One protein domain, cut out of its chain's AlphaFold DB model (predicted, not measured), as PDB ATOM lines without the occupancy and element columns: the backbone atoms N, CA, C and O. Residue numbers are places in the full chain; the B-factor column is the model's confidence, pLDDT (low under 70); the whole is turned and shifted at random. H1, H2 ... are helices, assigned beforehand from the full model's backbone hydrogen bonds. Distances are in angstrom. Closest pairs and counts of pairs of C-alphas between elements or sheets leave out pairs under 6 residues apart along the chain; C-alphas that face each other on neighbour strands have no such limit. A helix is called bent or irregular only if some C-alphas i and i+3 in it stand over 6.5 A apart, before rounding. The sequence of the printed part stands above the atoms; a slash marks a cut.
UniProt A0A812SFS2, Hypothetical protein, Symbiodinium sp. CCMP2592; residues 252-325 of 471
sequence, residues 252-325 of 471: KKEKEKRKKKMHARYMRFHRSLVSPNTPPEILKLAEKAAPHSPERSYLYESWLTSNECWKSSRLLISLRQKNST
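What this domain is: This is residues 252 to 325 of the 471 residues of the protein "Hypothetical protein" of Symbiodinium sp. CCMP2592 (UniProt A0A812SFS2). A long helix, H1, sticks out like an arm from a small compact body, which is made of its far end, a hairpin of two helices, H2 and H3, and a last helix, H4. The hairpin is set crosswise between H1 and H4, which lie toward opposite ends of the longest axis; residues 252 to 264 of H1 stand free at one end, and H4 lies at the other. The printed part has 74 residues with four named helices, H1, H2, H3 and H4 in that order along the chain, and no named strand, and its class is all helix. With a radius of gyration of the C-alphas of 13.7 A it is only just loose, close to compact. The C-alphas span 52 by 25 by 21 A, and the free arm of H1 makes much of that length.

Where its parts are: The printed part begins with H1, residues 252 to 274, whose first C-alpha, that of Lys 252, is at (-1.387, -51.388, 62.224); it is the longest helix, 33.7 A from first to last C-alpha, and ends with C-alpha 274 at (14.230, -34.650, 37.435). H2 follows at residues 280 to 289 and measures 14.1 A. H3 takes residues 293 to 305 and measures 18.7 A. Between residues 305 and 314, residues 310 to 312 form a short helical run that is no named helix. H4, residues 314 to 324, measures 15.4 A, and its last C-alpha, that of Ser 324, is at (36.486, -44.599, 30.017). None of the four helices is bent.

How they stand to each other: H1 touches H3 with residues 266 to 269 alone, and H3 touches H1 with residues 300 to 303 alone. They only just touch, with 3 pairs of C-alphas within 8 A; the closest C-alphas, those of Phe 269 and Tyr 300, are 6.6 A apart. Their lines are about perpendicular, at 82 degrees. H1 and H2 are close but not clearly touching, at a steep tilt of 61 degrees and opposite ways, with the C-alphas of Leu 273 and Leu 283 closest at 6.5 A. H2 and H3 form a helical hairpin and run opposite ways at a tilt of 37 degrees, only just steep. They touch, H3 with residues 295 to 299 alone, and the closest C-alphas, those of Ala 289 and Glu 295, are 5.2 A apart. H4 only just touches H2, with 3 pairs of C-alphas within 8 A. The closest C-alphas are those of Ile 282 and Leu 316, at 6.9 A, and the lines are about perpendicular, at 73 degrees. H3 and H4 are close but not clearly touching, with the C-alphas of Ser 302 and Leu 315 closest at 6.7 A; their lines stand at 73 degrees, only just about perpendicular. H1 and H4 are apart. In H2, H3 and H4 every backbone O i to N i+4 pair is within hydrogen-bond range, while in H1 18 of 19 are.

The domain as a whole: The two C-alphas farthest apart, those of Lys 252 and Thr 325, are also the first and last printed ones, and they are 51.6 A apart. Without the free residues 252 to 264, the body has 61 residues, spans 34 by 24 by 20 A and has a radius of gyration of 10.8 A. The printed part has no cut. The links from H1 to H2, with 5 residues, and from H2 to H3, with 3, are tight; the link from H3 to H4, with 8, is short, and no link is long. The mean pLDDT of the printed part is 93.7, and residues 323 to 325 are under 70.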
ATOM      1  N   LYS A 252      -0.792 -51.961  63.441       94.62
ATOM      2  CA  LYS A 252      -1.387 -51.388  62.224       94.62
ATOM      3  C   LYS A 252      -0.886 -49.964  61.966       94.62
ATOM      4  O   LYS A 252      -0.470 -49.677  60.837       94.62
ATOM      5  N   LYS A 253      -0.851 -49.110  62.999       93.69
ATOM      6  CA  LYS A 253      -0.298 -47.743  62.927       93.69
ATOM      7  C   LYS A 253       1.185 -47.752  62.531       93.69
ATOM      8  O   LYS A 253       1.600 -46.966  61.676       93.69
ATOM      9  N   GLU A 254       1.986 -48.669  63.071       94.75
ATOM     10  CA  GLU A 254       3.406 -48.795  62.716       94.75
ATOM     11  C   GLU A 254       3.605 -49.226  61.253       94.75
ATOM     12  O   GLU A 254       4.388 -48.614  60.514       94.75
ATOM     13  N   LYS A 255       2.845 -50.228  60.787       95.25
ATOM     14  CA  LYS A 255       2.875 -50.677  59.386       95.25
ATOM     15  C   LYS A 255       2.506 -49.544  58.427       95.25
ATOM     16  O   LYS A 255       3.129 -49.405  57.371       95.25
ATOM     17  N   GLU A 256       1.528 -48.716  58.785       96.00
ATOM     18  CA  GLU A 256       1.144 -47.537  58.008       96.00
ATOM     19  C   GLU A 256       2.247 -46.468  57.992       96.00
ATOM     20  O   GLU A 256       2.620 -45.984  56.918       96.00
ATOM     21  N   LYS A 257       2.861 -46.171  59.145       96.25
ATOM     22  CA  LYS A 257       4.012 -45.255  59.242       96.25
ATOM     23  C   LYS A 257       5.181 -45.733  58.374       96.25
ATOM     24  O   LYS A 257       5.777 -44.930  57.648       96.25
ATOM     25  N   ARG A 258       5.473 -47.040  58.365       96.00
ATOM     26  CA  ARG A 258       6.505 -47.650  57.506       96.00
ATOM     27  C   ARG A 258       6.158 -47.524  56.021       96.00
ATOM     28  O   ARG A 258       7.017 -47.112  55.241       96.00
ATOM     29  N   LYS A 259       4.907 -47.795  55.626       96.31
ATOM     30  CA  LYS A 259       4.428 -47.594  54.243       96.31
ATOM     31  C   LYS A 259       4.558 -46.134  53.805       96.31
ATOM     32  O   LYS A 259       5.092 -45.874  52.729       96.31
ATOM     33  N   LYS A 260       4.153 -45.182  54.650       97.50
ATOM     34  CA  LYS A 260       4.269 -43.740  54.378       97.50
ATOM     35  C   LYS A 260       5.731 -43.311  54.227       97.50
ATOM     36  O   LYS A 260       6.056 -42.581  53.292       97.50
ATOM     37  N   LYS A 261       6.631 -43.815  55.080       96.25
ATOM     38  CA  LYS A 261       8.079 -43.557  54.991       96.25
ATOM     39  C   LYS A 261       8.684 -44.112  53.697       96.25
ATOM     40  O   LYS A 261       9.438 -43.401  53.031       96.25
ATOM     41  N   MET A 262       8.328 -45.341  53.313       94.81
ATOM     42  CA  MET A 262       8.783 -45.952  52.057       94.81
ATOM     43  C   MET A 262       8.246 -45.208  50.834       94.81
ATOM     44  O   MET A 262       9.009 -44.901  49.924       94.81
ATOM     45  N   HIS A 263       6.968 -44.834  50.843       96.88
ATOM     46  CA  HIS A 263       6.376 -44.038  49.772       96.88
ATOM     47  C   HIS A 263       7.043 -42.659  49.648       96.88
ATOM     48  O   HIS A 263       7.373 -42.227  48.547       96.88
ATOM     49  N   ALA A 264       7.334 -41.985  50.766       97.31
ATOM     50  CA  ALA A 264       8.048 -40.709  50.755       97.31
ATOM     51  C   ALA A 264       9.472 -40.827  50.179       97.31
ATOM     52  O   ALA A 264       9.921 -39.933  49.461       97.31
ATOM     53  N   ARG A 265      10.189 -41.922  50.466       96.81
ATOM     54  CA  ARG A 265      11.491 -42.223  49.837       96.81
ATOM     55  C   ARG A 265      11.347 -42.479  48.339       96.81
ATOM     56  O   ARG A 265      12.072 -41.884  47.550       96.81
ATOM     57  N   TYR A 266      10.353 -43.268  47.944       97.12
ATOM     58  CA  TYR A 266      10.057 -43.537  46.539       97.12
ATOM     59  C   TYR A 266       9.738 -42.256  45.749       97.12
ATOM     60  O   TYR A 266      10.238 -42.050  44.645       97.12
ATOM     61  N   MET A 267       8.979 -41.326  46.332       97.75
ATOM     62  CA  MET A 267       8.701 -40.033  45.699       97.75
ATOM     63  C   MET A 267       9.949 -39.145  45.599       97.75
ATOM     64  O   MET A 267      10.120 -38.443  44.602       97.75
ATOM     65  N   ARG A 268      10.845 -39.183  46.596       97.88
ATOM     66  CA  ARG A 268      12.145 -38.493  46.523       97.88
ATOM     67  C   ARG A 268      13.024 -39.048  45.407       97.88
ATOM     68  O   ARG A 268      13.621 -38.254  44.685       97.88
ATOM     69  N   PHE A 269      13.027 -40.363  45.200       97.88
ATOM     70  CA  PHE A 269      13.727 -40.987  44.079       97.88
ATOM     71  C   PHE A 269      13.254 -40.431  42.728       97.88
ATOM     72  O   PHE A 269      14.080 -39.953  41.951       97.88
ATOM     73  N   HIS A 270      11.944 -40.375  42.462       97.38
ATOM     74  CA  HIS A 270      11.440 -39.801  41.200       97.38
ATOM     75  C   HIS A 270      11.785 -38.320  41.037       97.38
ATOM     76  O   HIS A 270      12.150 -37.894  39.945       97.38
ATOM     77  N   ARG A 271      11.731 -37.534  42.119       97.94
ATOM     78  CA  ARG A 271      12.172 -36.127  42.093       97.94
ATOM     79  C   ARG A 271      13.664 -36.010  41.808       97.94
ATOM     80  O   ARG A 271      14.069 -35.093  41.100       97.94
ATOM     81  N   SER A 272      14.472 -36.940  42.320       97.38
ATOM     82  CA  SER A 272      15.903 -36.970  42.038       97.38
ATOM     83  C   SER A 272      16.154 -37.139  40.539       97.38
ATOM     84  O   SER A 272      16.953 -36.398  39.988       97.38
ATOM     85  N   LEU A 273      15.394 -37.978  39.830       97.12
ATOM     86  CA  LEU A 273      15.554 -38.173  38.380       97.12
ATOM     87  C   LEU A 273      15.216 -36.930  37.535       97.12
ATOM     88  O   LEU A 273      15.594 -36.870  36.374       97.12
ATOM     89  N   VAL A 274      14.529 -35.936  38.100       97.06
ATOM     90  CA  VAL A 274      14.230 -34.650  37.435       97.06
ATOM     91  C   VAL A 274      15.147 -33.527  37.947       97.06
ATOM     92  O   VAL A 274      15.177 -32.429  37.397       97.06
ATOM     93  N   SER A 275      15.913 -33.788  39.007       96.56
ATOM     94  CA  SER A 275      16.788 -32.801  39.631       96.56
ATOM     95  C   SER A 275      17.977 -32.451  38.728       96.56
ATOM     96  O   SER A 275      18.606 -33.358  38.175       96.56
ATOM     97  N   PRO A 276      18.382 -31.168  38.647       96.06
ATOM     98  CA  PRO A 276      19.580 -30.757  37.908       96.06
ATOM     99  C   PRO A 276      20.878 -31.336  38.493       96.06
ATOM    100  O   PRO A 276      21.912 -31.326  37.832       96.06
ATOM    101  N   ASN A 277      20.838 -31.849  39.726       94.56
ATOM    102  CA  ASN A 277      21.988 -32.478  40.376       94.56
ATOM    103  C   ASN A 277      22.228 -33.928  39.930       94.56
ATOM    104  O   ASN A 277      23.229 -34.525  40.343       94.56
ATOM    105  N   THR A 278      21.333 -34.502  39.125       97.31
ATOM    106  CA  THR A 278      21.440 -35.892  38.686       97.31
ATOM    107  C   THR A 278      22.401 -36.011  37.508       97.31
ATOM    108  O   THR A 278      22.231 -35.315  36.507       97.31
ATOM    109  N   PRO A 279      23.426 -36.878  37.607       96.56
ATOM    110  CA  PRO A 279      24.387 -37.074  36.531       96.56
ATOM    111  C   PRO A 279      23.701 -37.486  35.217       96.56
ATOM    112  O   PRO A 279      22.782 -38.315  35.242       96.56
ATOM    113  N   PRO A 280      24.148 -36.966  34.060       96.06
ATOM    114  CA  PRO A 280      23.528 -37.256  32.768       96.06
ATOM    115  C   PRO A 280      23.584 -38.743  32.390       96.06
ATOM    116  O   PRO A 280      22.726 -39.222  31.649       96.06
ATOM    117  N   GLU A 281      24.562 -39.493  32.895       94.56
ATOM    118  CA  GLU A 281      24.680 -40.941  32.703       94.56
ATOM    119  C   GLU A 281      23.512 -41.691  33.365       94.56
ATOM    120  O   GLU A 281      22.933 -42.590  32.757       94.56
ATOM    121  N   ILE A 282      23.115 -41.264  34.570       96.81
ATOM    122  CA  ILE A 282      21.973 -41.826  35.303       96.81
ATOM    123  C   ILE A 282      20.656 -41.428  34.637       96.81
ATOM    124  O   ILE A 282      19.763 -42.263  34.532       96.81
ATOM    125  N   LEU A 283      20.538 -40.197  34.123       96.75
ATOM    126  CA  LEU A 283      19.346 -39.766  33.377       96.75
ATOM    127  C   LEU A 283      19.109 -40.629  32.132       96.75
ATOM    128  O   LEU A 283      17.988 -41.074  31.900       96.75
ATOM    129  N   LYS A 284      20.172 -40.932  31.376       95.44
ATOM    130  CA  LYS A 284      20.094 -41.826  30.210       95.44
ATOM    131  C   LYS A 284      19.663 -43.242  30.592       95.44
ATOM    132  O   LYS A 284      18.903 -43.857  29.850       95.44
ATOM    133  N   LEU A 285      20.145 -43.771  31.721       94.62
ATOM    134  CA  LEU A 285      19.679 -45.065  32.226       94.62
ATOM    135  C   LEU A 285      18.222 -45.010  32.680       94.62
ATOM    136  O   LEU A 285      17.462 -45.911  32.361       94.62
ATOM    137  N   ALA A 286      17.816 -43.953  33.379       96.44
ATOM    138  CA  ALA A 286      16.448 -43.794  33.854       96.44
ATOM    139  C   ALA A 286      15.438 -43.666  32.704       96.44
ATOM    140  O   ALA A 286      14.330 -44.185  32.810       96.44
ATOM    141  N   GLU A 287      15.818 -43.014  31.603       96.06
ATOM    142  CA  GLU A 287      15.007 -42.937  30.384       96.06
ATOM    143  C   GLU A 287      14.841 -44.318  29.732       96.06
ATOM    144  O   GLU A 287      13.730 -44.685  29.348       96.06
ATOM    145  N   LYS A 288      15.915 -45.119  29.682       93.62
ATOM    146  CA  LYS A 288      15.872 -46.509  29.191       93.62
ATOM    147  C   LYS A 288      15.062 -47.437  30.099       93.62
ATOM    148  O   LYS A 288      14.305 -48.253  29.590       93.62
ATOM    149  N   ALA A 289      15.165 -47.248  31.413       94.31
ATOM    150  CA  ALA A 289      14.454 -48.016  32.431       94.31
ATOM    151  C   ALA A 289      12.998 -47.568  32.637       94.31
ATOM    152  O   ALA A 289      12.242 -48.215  33.357       94.31
ATOM    153  N   ALA A 290      12.566 -46.457  32.030       94.25
ATOM    154  CA  ALA A 290      11.197 -45.962  32.153       94.25
ATOM    155  C   ALA A 290      10.118 -47.004  31.767       94.25
ATOM    156  O   ALA A 290       9.145 -47.118  32.520       94.25
ATOM    157  N   PRO A 291      10.253 -47.769  30.662       94.88
ATOM    158  CA  PRO A 291       9.342 -48.870  30.334       94.88
ATOM    159  C   PRO A 291       9.553 -50.146  31.167       94.88
ATOM    160  O   PRO A 291       8.643 -50.972  31.232       94.88
ATOM    161  N   HIS A 292      10.714 -50.328  31.802       93.19
ATOM    162  CA  HIS A 292      11.101 -51.582  32.451       93.19
ATOM    163  C   HIS A 292      11.057 -51.462  33.981       93.19
ATOM    164  O   HIS A 292      11.954 -50.917  34.621       93.19
ATOM    165  N   SER A 293      10.006 -52.024  34.592       92.25
ATOM    166  CA  SER A 293       9.852 -52.063  36.056       92.25
ATOM    167  C   SER A 293      11.078 -52.602  36.820       92.25
ATOM    168  O   SER A 293      11.428 -51.968  37.816       92.25
ATOM    169  N   PRO A 294      11.737 -53.714  36.423       93.94
ATOM    170  CA  PRO A 294      12.864 -54.251  37.193       93.94
ATOM    171  C   PRO A 294      14.090 -53.329  37.165       93.94
ATOM    172  O   PRO A 294      14.659 -53.034  38.212       93.94
ATOM    173  N   GLU A 295      14.431 -52.768  36.003       90.88
ATOM    174  CA  GLU A 295      15.546 -51.821  35.867       90.88
ATOM    175  C   GLU A 295      15.328 -50.570  36.729       90.88
ATOM    176  O   GLU A 295      16.254 -50.023  37.334       90.88
ATOM    177  N   ARG A 296      14.073 -50.121  36.840       95.31
ATOM    178  CA  ARG A 296      13.717 -48.981  37.685       95.31
ATOM    179  C   ARG A 296      13.831 -49.295  39.177       95.31
ATOM    180  O   ARG A 296      14.215 -48.405  39.939       95.31
ATOM    181  N   SER A 297      13.521 -50.525  39.585       94.88
ATOM    182  CA  SER A 297      13.755 -51.006  40.953       94.88
ATOM    183  C   SER A 297      15.247 -51.047  41.274       94.88
ATOM    184  O   SER A 297      15.651 -50.515  42.305       94.88
ATOM    185  N   TYR A 298      16.074 -51.542  40.351       95.75
ATOM    186  CA  TYR A 298      17.530 -51.555  40.508       95.75
ATOM    187  C   TYR A 298      18.117 -50.140  40.691       95.75
ATOM    188  O   TYR A 298      18.940 -49.892  41.578       95.75
ATOM    189  N   LEU A 299      17.649 -49.167  39.894       96.50
ATOM    190  CA  LEU A 299      18.031 -47.759  40.061       96.50
ATOM    191  C   LEU A 299      17.621 -47.214  41.435       96.50
ATOM    192  O   LEU A 299      18.382 -46.461  42.049       96.50
ATOM    193  N   TYR A 300      16.434 -47.578  41.921       97.62
ATOM    194  CA  TYR A 300      15.948 -47.159  43.234       97.62
ATOM    195  C   TYR A 300      16.799 -47.732  44.373       97.62
ATOM    196  O   TYR A 300      17.186 -46.989  45.275       97.62
ATOM    197  N   GLU A 301      17.149 -49.014  44.317       96.88
ATOM    198  CA  GLU A 301      18.011 -49.661  45.311       96.88
ATOM    199  C   GLU A 301      19.425 -49.081  45.299       96.88
ATOM    200  O   GLU A 301      19.934 -48.677  46.345       96.88
ATOM    201  N   SER A 302      20.013 -48.904  44.112       96.81
ATOM    202  CA  SER A 302      21.312 -48.240  43.954       96.81
ATOM    203  C   SER A 302      21.323 -46.839  44.570       96.81
ATOM    204  O   SER A 302      22.296 -46.438  45.214       96.81
ATOM    205  N   TRP A 303      20.237 -46.080  44.402       97.56
ATOM    206  CA  TRP A 303      20.081 -44.756  45.000       97.56
ATOM    207  C   TRP A 303      19.978 -44.808  46.529       97.56
ATOM    208  O   TRP A 303      20.608 -43.995  47.209       97.56
ATOM    209  N   LEU A 304      19.236 -45.777  47.076       96.81
ATOM    210  CA  LEU A 304      19.106 -45.977  48.522       96.81
ATOM    211  C   LEU A 304      20.435 -46.367  49.175       96.81
ATOM    212  O   LEU A 304      20.810 -45.753  50.172       96.81
ATOM    213  N   THR A 305      21.172 -47.317  48.592       96.69
ATOM    214  CA  THR A 305      22.499 -47.751  49.075       96.69
ATOM    215  C   THR A 305      23.503 -46.600  49.094       96.69
ATOM    216  O   THR A 305      24.431 -46.573  49.896       96.69
ATOM    217  N   SER A 306      23.285 -45.599  48.243       96.25
ATOM    218  CA  SER A 306      24.138 -44.416  48.119       96.25
ATOM    219  C   SER A 306      23.692 -43.254  49.008       96.25
ATOM    220  O   SER A 306      24.055 -42.107  48.737       96.25
ATOM    221  N   ASN A 307      22.879 -43.527  50.036       96.50
ATOM    222  CA  ASN A 307      22.288 -42.527  50.927       96.50
ATOM    223  C   ASN A 307      21.583 -41.395  50.165       96.50
ATOM    224  O   ASN A 307      21.773 -40.216  50.457       96.50
ATOM    225  N   GLU A 308      20.775 -41.750  49.162       96.44
ATOM    226  CA  GLU A 308      19.988 -40.804  48.364       96.44
ATOM    227  C   GLU A 308      20.839 -39.824  47.511       96.44
ATOM    228  O   GLU A 308      20.320 -38.846  46.961       96.44
ATOM    229  N   CYS A 309      22.139 -40.095  47.333       96.44
ATOM    230  CA  CYS A 309      23.062 -39.266  46.558       96.44
ATOM    231  C   CYS A 309      23.614 -40.012  45.333       96.44
ATOM    232  O   CYS A 309      24.401 -40.949  45.439       96.44
ATOM    233  N   TRP A 310      23.263 -39.545  44.129       96.19
ATOM    234  CA  TRP A 310      23.740 -40.156  42.882       96.19
ATOM    235  C   TRP A 310      25.250 -40.034  42.667       96.19
ATOM    236  O   TRP A 310      25.834 -40.873  41.995       96.19
ATOM    237  N   LYS A 311      25.900 -39.002  43.221       95.06
ATOM    238  CA  LYS A 311      27.340 -38.763  43.013       95.06
ATOM    239  C   LYS A 311      28.223 -39.789  43.723       95.06
ATOM    240  O   LYS A 311      29.314 -40.067  43.240       95.06
ATOM    241  N   SER A 312      27.752 -40.326  44.845       94.31
ATOM    242  CA  SER A 312      28.420 -41.383  45.606       94.31
ATOM    243  C   SER A 312      27.975 -42.780  45.187       94.31
ATOM    244  O   SER A 312      28.408 -43.752  45.803       94.31
ATOM    245  N   SER A 313      27.109 -42.910  44.173       96.25
ATOM    246  CA  SER A 313      26.595 -44.221  43.811       96.25
ATOM    247  C   SER A 313      27.635 -45.070  43.106       96.25
ATOM    248  O   SER A 313      28.289 -44.629  42.157       96.25
ATOM    249  N   ARG A 314      27.754 -46.326  43.558       93.38
ATOM    250  CA  ARG A 314      28.605 -47.331  42.908       93.38
ATOM    251  C   ARG A 314      28.248 -47.440  41.429       93.38
ATOM    252  O   ARG A 314      29.142 -47.403  40.598       93.38
ATOM    253  N   LEU A 315      26.952 -47.412  41.111       93.69
ATOM    254  CA  LEU A 315      26.441 -47.389  39.743       93.69
ATOM    255  C   LEU A 315      27.035 -46.252  38.891       93.69
ATOM    256  O   LEU A 315      27.454 -46.496  37.761       93.69
ATOM    257  N   LEU A 316      27.097 -45.014  39.398       93.81
ATOM    258  CA  LEU A 316      27.692 -43.901  38.648       93.81
ATOM    259  C   LEU A 316      29.188 -44.122  38.413       93.81
ATOM    260  O   LEU A 316      29.682 -43.845  37.319       93.81
ATOM    261  N   ILE A 317      29.898 -44.606  39.435       92.75
ATOM    262  CA  ILE A 317      31.327 -44.921  39.343       92.75
ATOM    263  C   ILE A 317      31.545 -45.967  38.238       92.75
ATOM    264  O   ILE A 317      32.343 -45.729  37.332       92.75
ATOM    265  N   SER A 318      30.747 -47.038  38.227       88.31
ATOM    266  CA  SER A 318      30.778 -48.087  37.200       88.31
ATOM    267  C   SER A 318      30.496 -47.546  35.797       88.31
ATOM    268  O   SER A 318      31.204 -47.878  34.848       88.31
ATOM    269  N   LEU A 319      29.487 -46.682  35.635       88.12
ATOM    270  CA  LEU A 319      29.154 -46.097  34.329       88.12
ATOM    271  C   LEU A 319      30.271 -45.206  33.793       88.12
ATOM    272  O   LEU A 319      30.522 -45.177  32.588       88.12
ATOM    273  N   ARG A 320      30.948 -44.466  34.674       87.69
ATOM    274  CA  ARG A 320      32.082 -43.624  34.282       87.69
ATOM    275  C   ARG A 320      33.300 -44.451  33.906       87.69
ATOM    276  O   ARG A 320      33.960 -44.102  32.933       87.69
ATOM    277  N   GLN A 321      33.542 -45.554  34.606       81.06
ATOM    278  CA  GLN A 321      34.586 -46.512  34.244       81.06
ATOM    279  C   GLN A 321      34.295 -47.160  32.880       81.06
ATOM    280  O   GLN A 321      35.144 -47.085  31.996       81.06
ATOM    281  N   LYS A 322      33.066 -47.650  32.640       77.00
ATOM    282  CA  LYS A 322      32.638 -48.223  31.341       77.00
ATOM    283  C   LYS A 322      32.779 -47.246  30.167       77.00
ATOM    284  O   LYS A 322      33.124 -47.637  29.061       77.00
ATOM    285  N   ASN A 323      32.523 -45.957  30.389       66.00
ATOM    286  CA  ASN A 323      32.695 -44.939  29.346       66.00
ATOM    287  C   ASN A 323      34.163 -44.511  29.152       66.00
ATOM    288  O   ASN A 323      34.473 -43.807  28.186       66.00
ATOM    289  N   SER A 324      35.054 -44.898  30.071       65.00
ATOM    290  CA  SER A 324      36.486 -44.599  30.017       65.00
ATOM    291  C   SER A 324      37.289 -45.671  29.280       65.00
ATOM    292  O   SER A 324      38.353 -45.345  28.752       65.00
ATOM    293  N   THR A 325      36.774 -46.898  29.141       56.59
ATOM    294  CA  THR A 325      37.366 -47.932  28.275       56.59
ATOM    295  C   THR A 325      37.067 -47.649  26.815       56.59
ATOM    296  O   THR A 325      36.311 -48.340  26.137       56.59
TER     297      THR A 325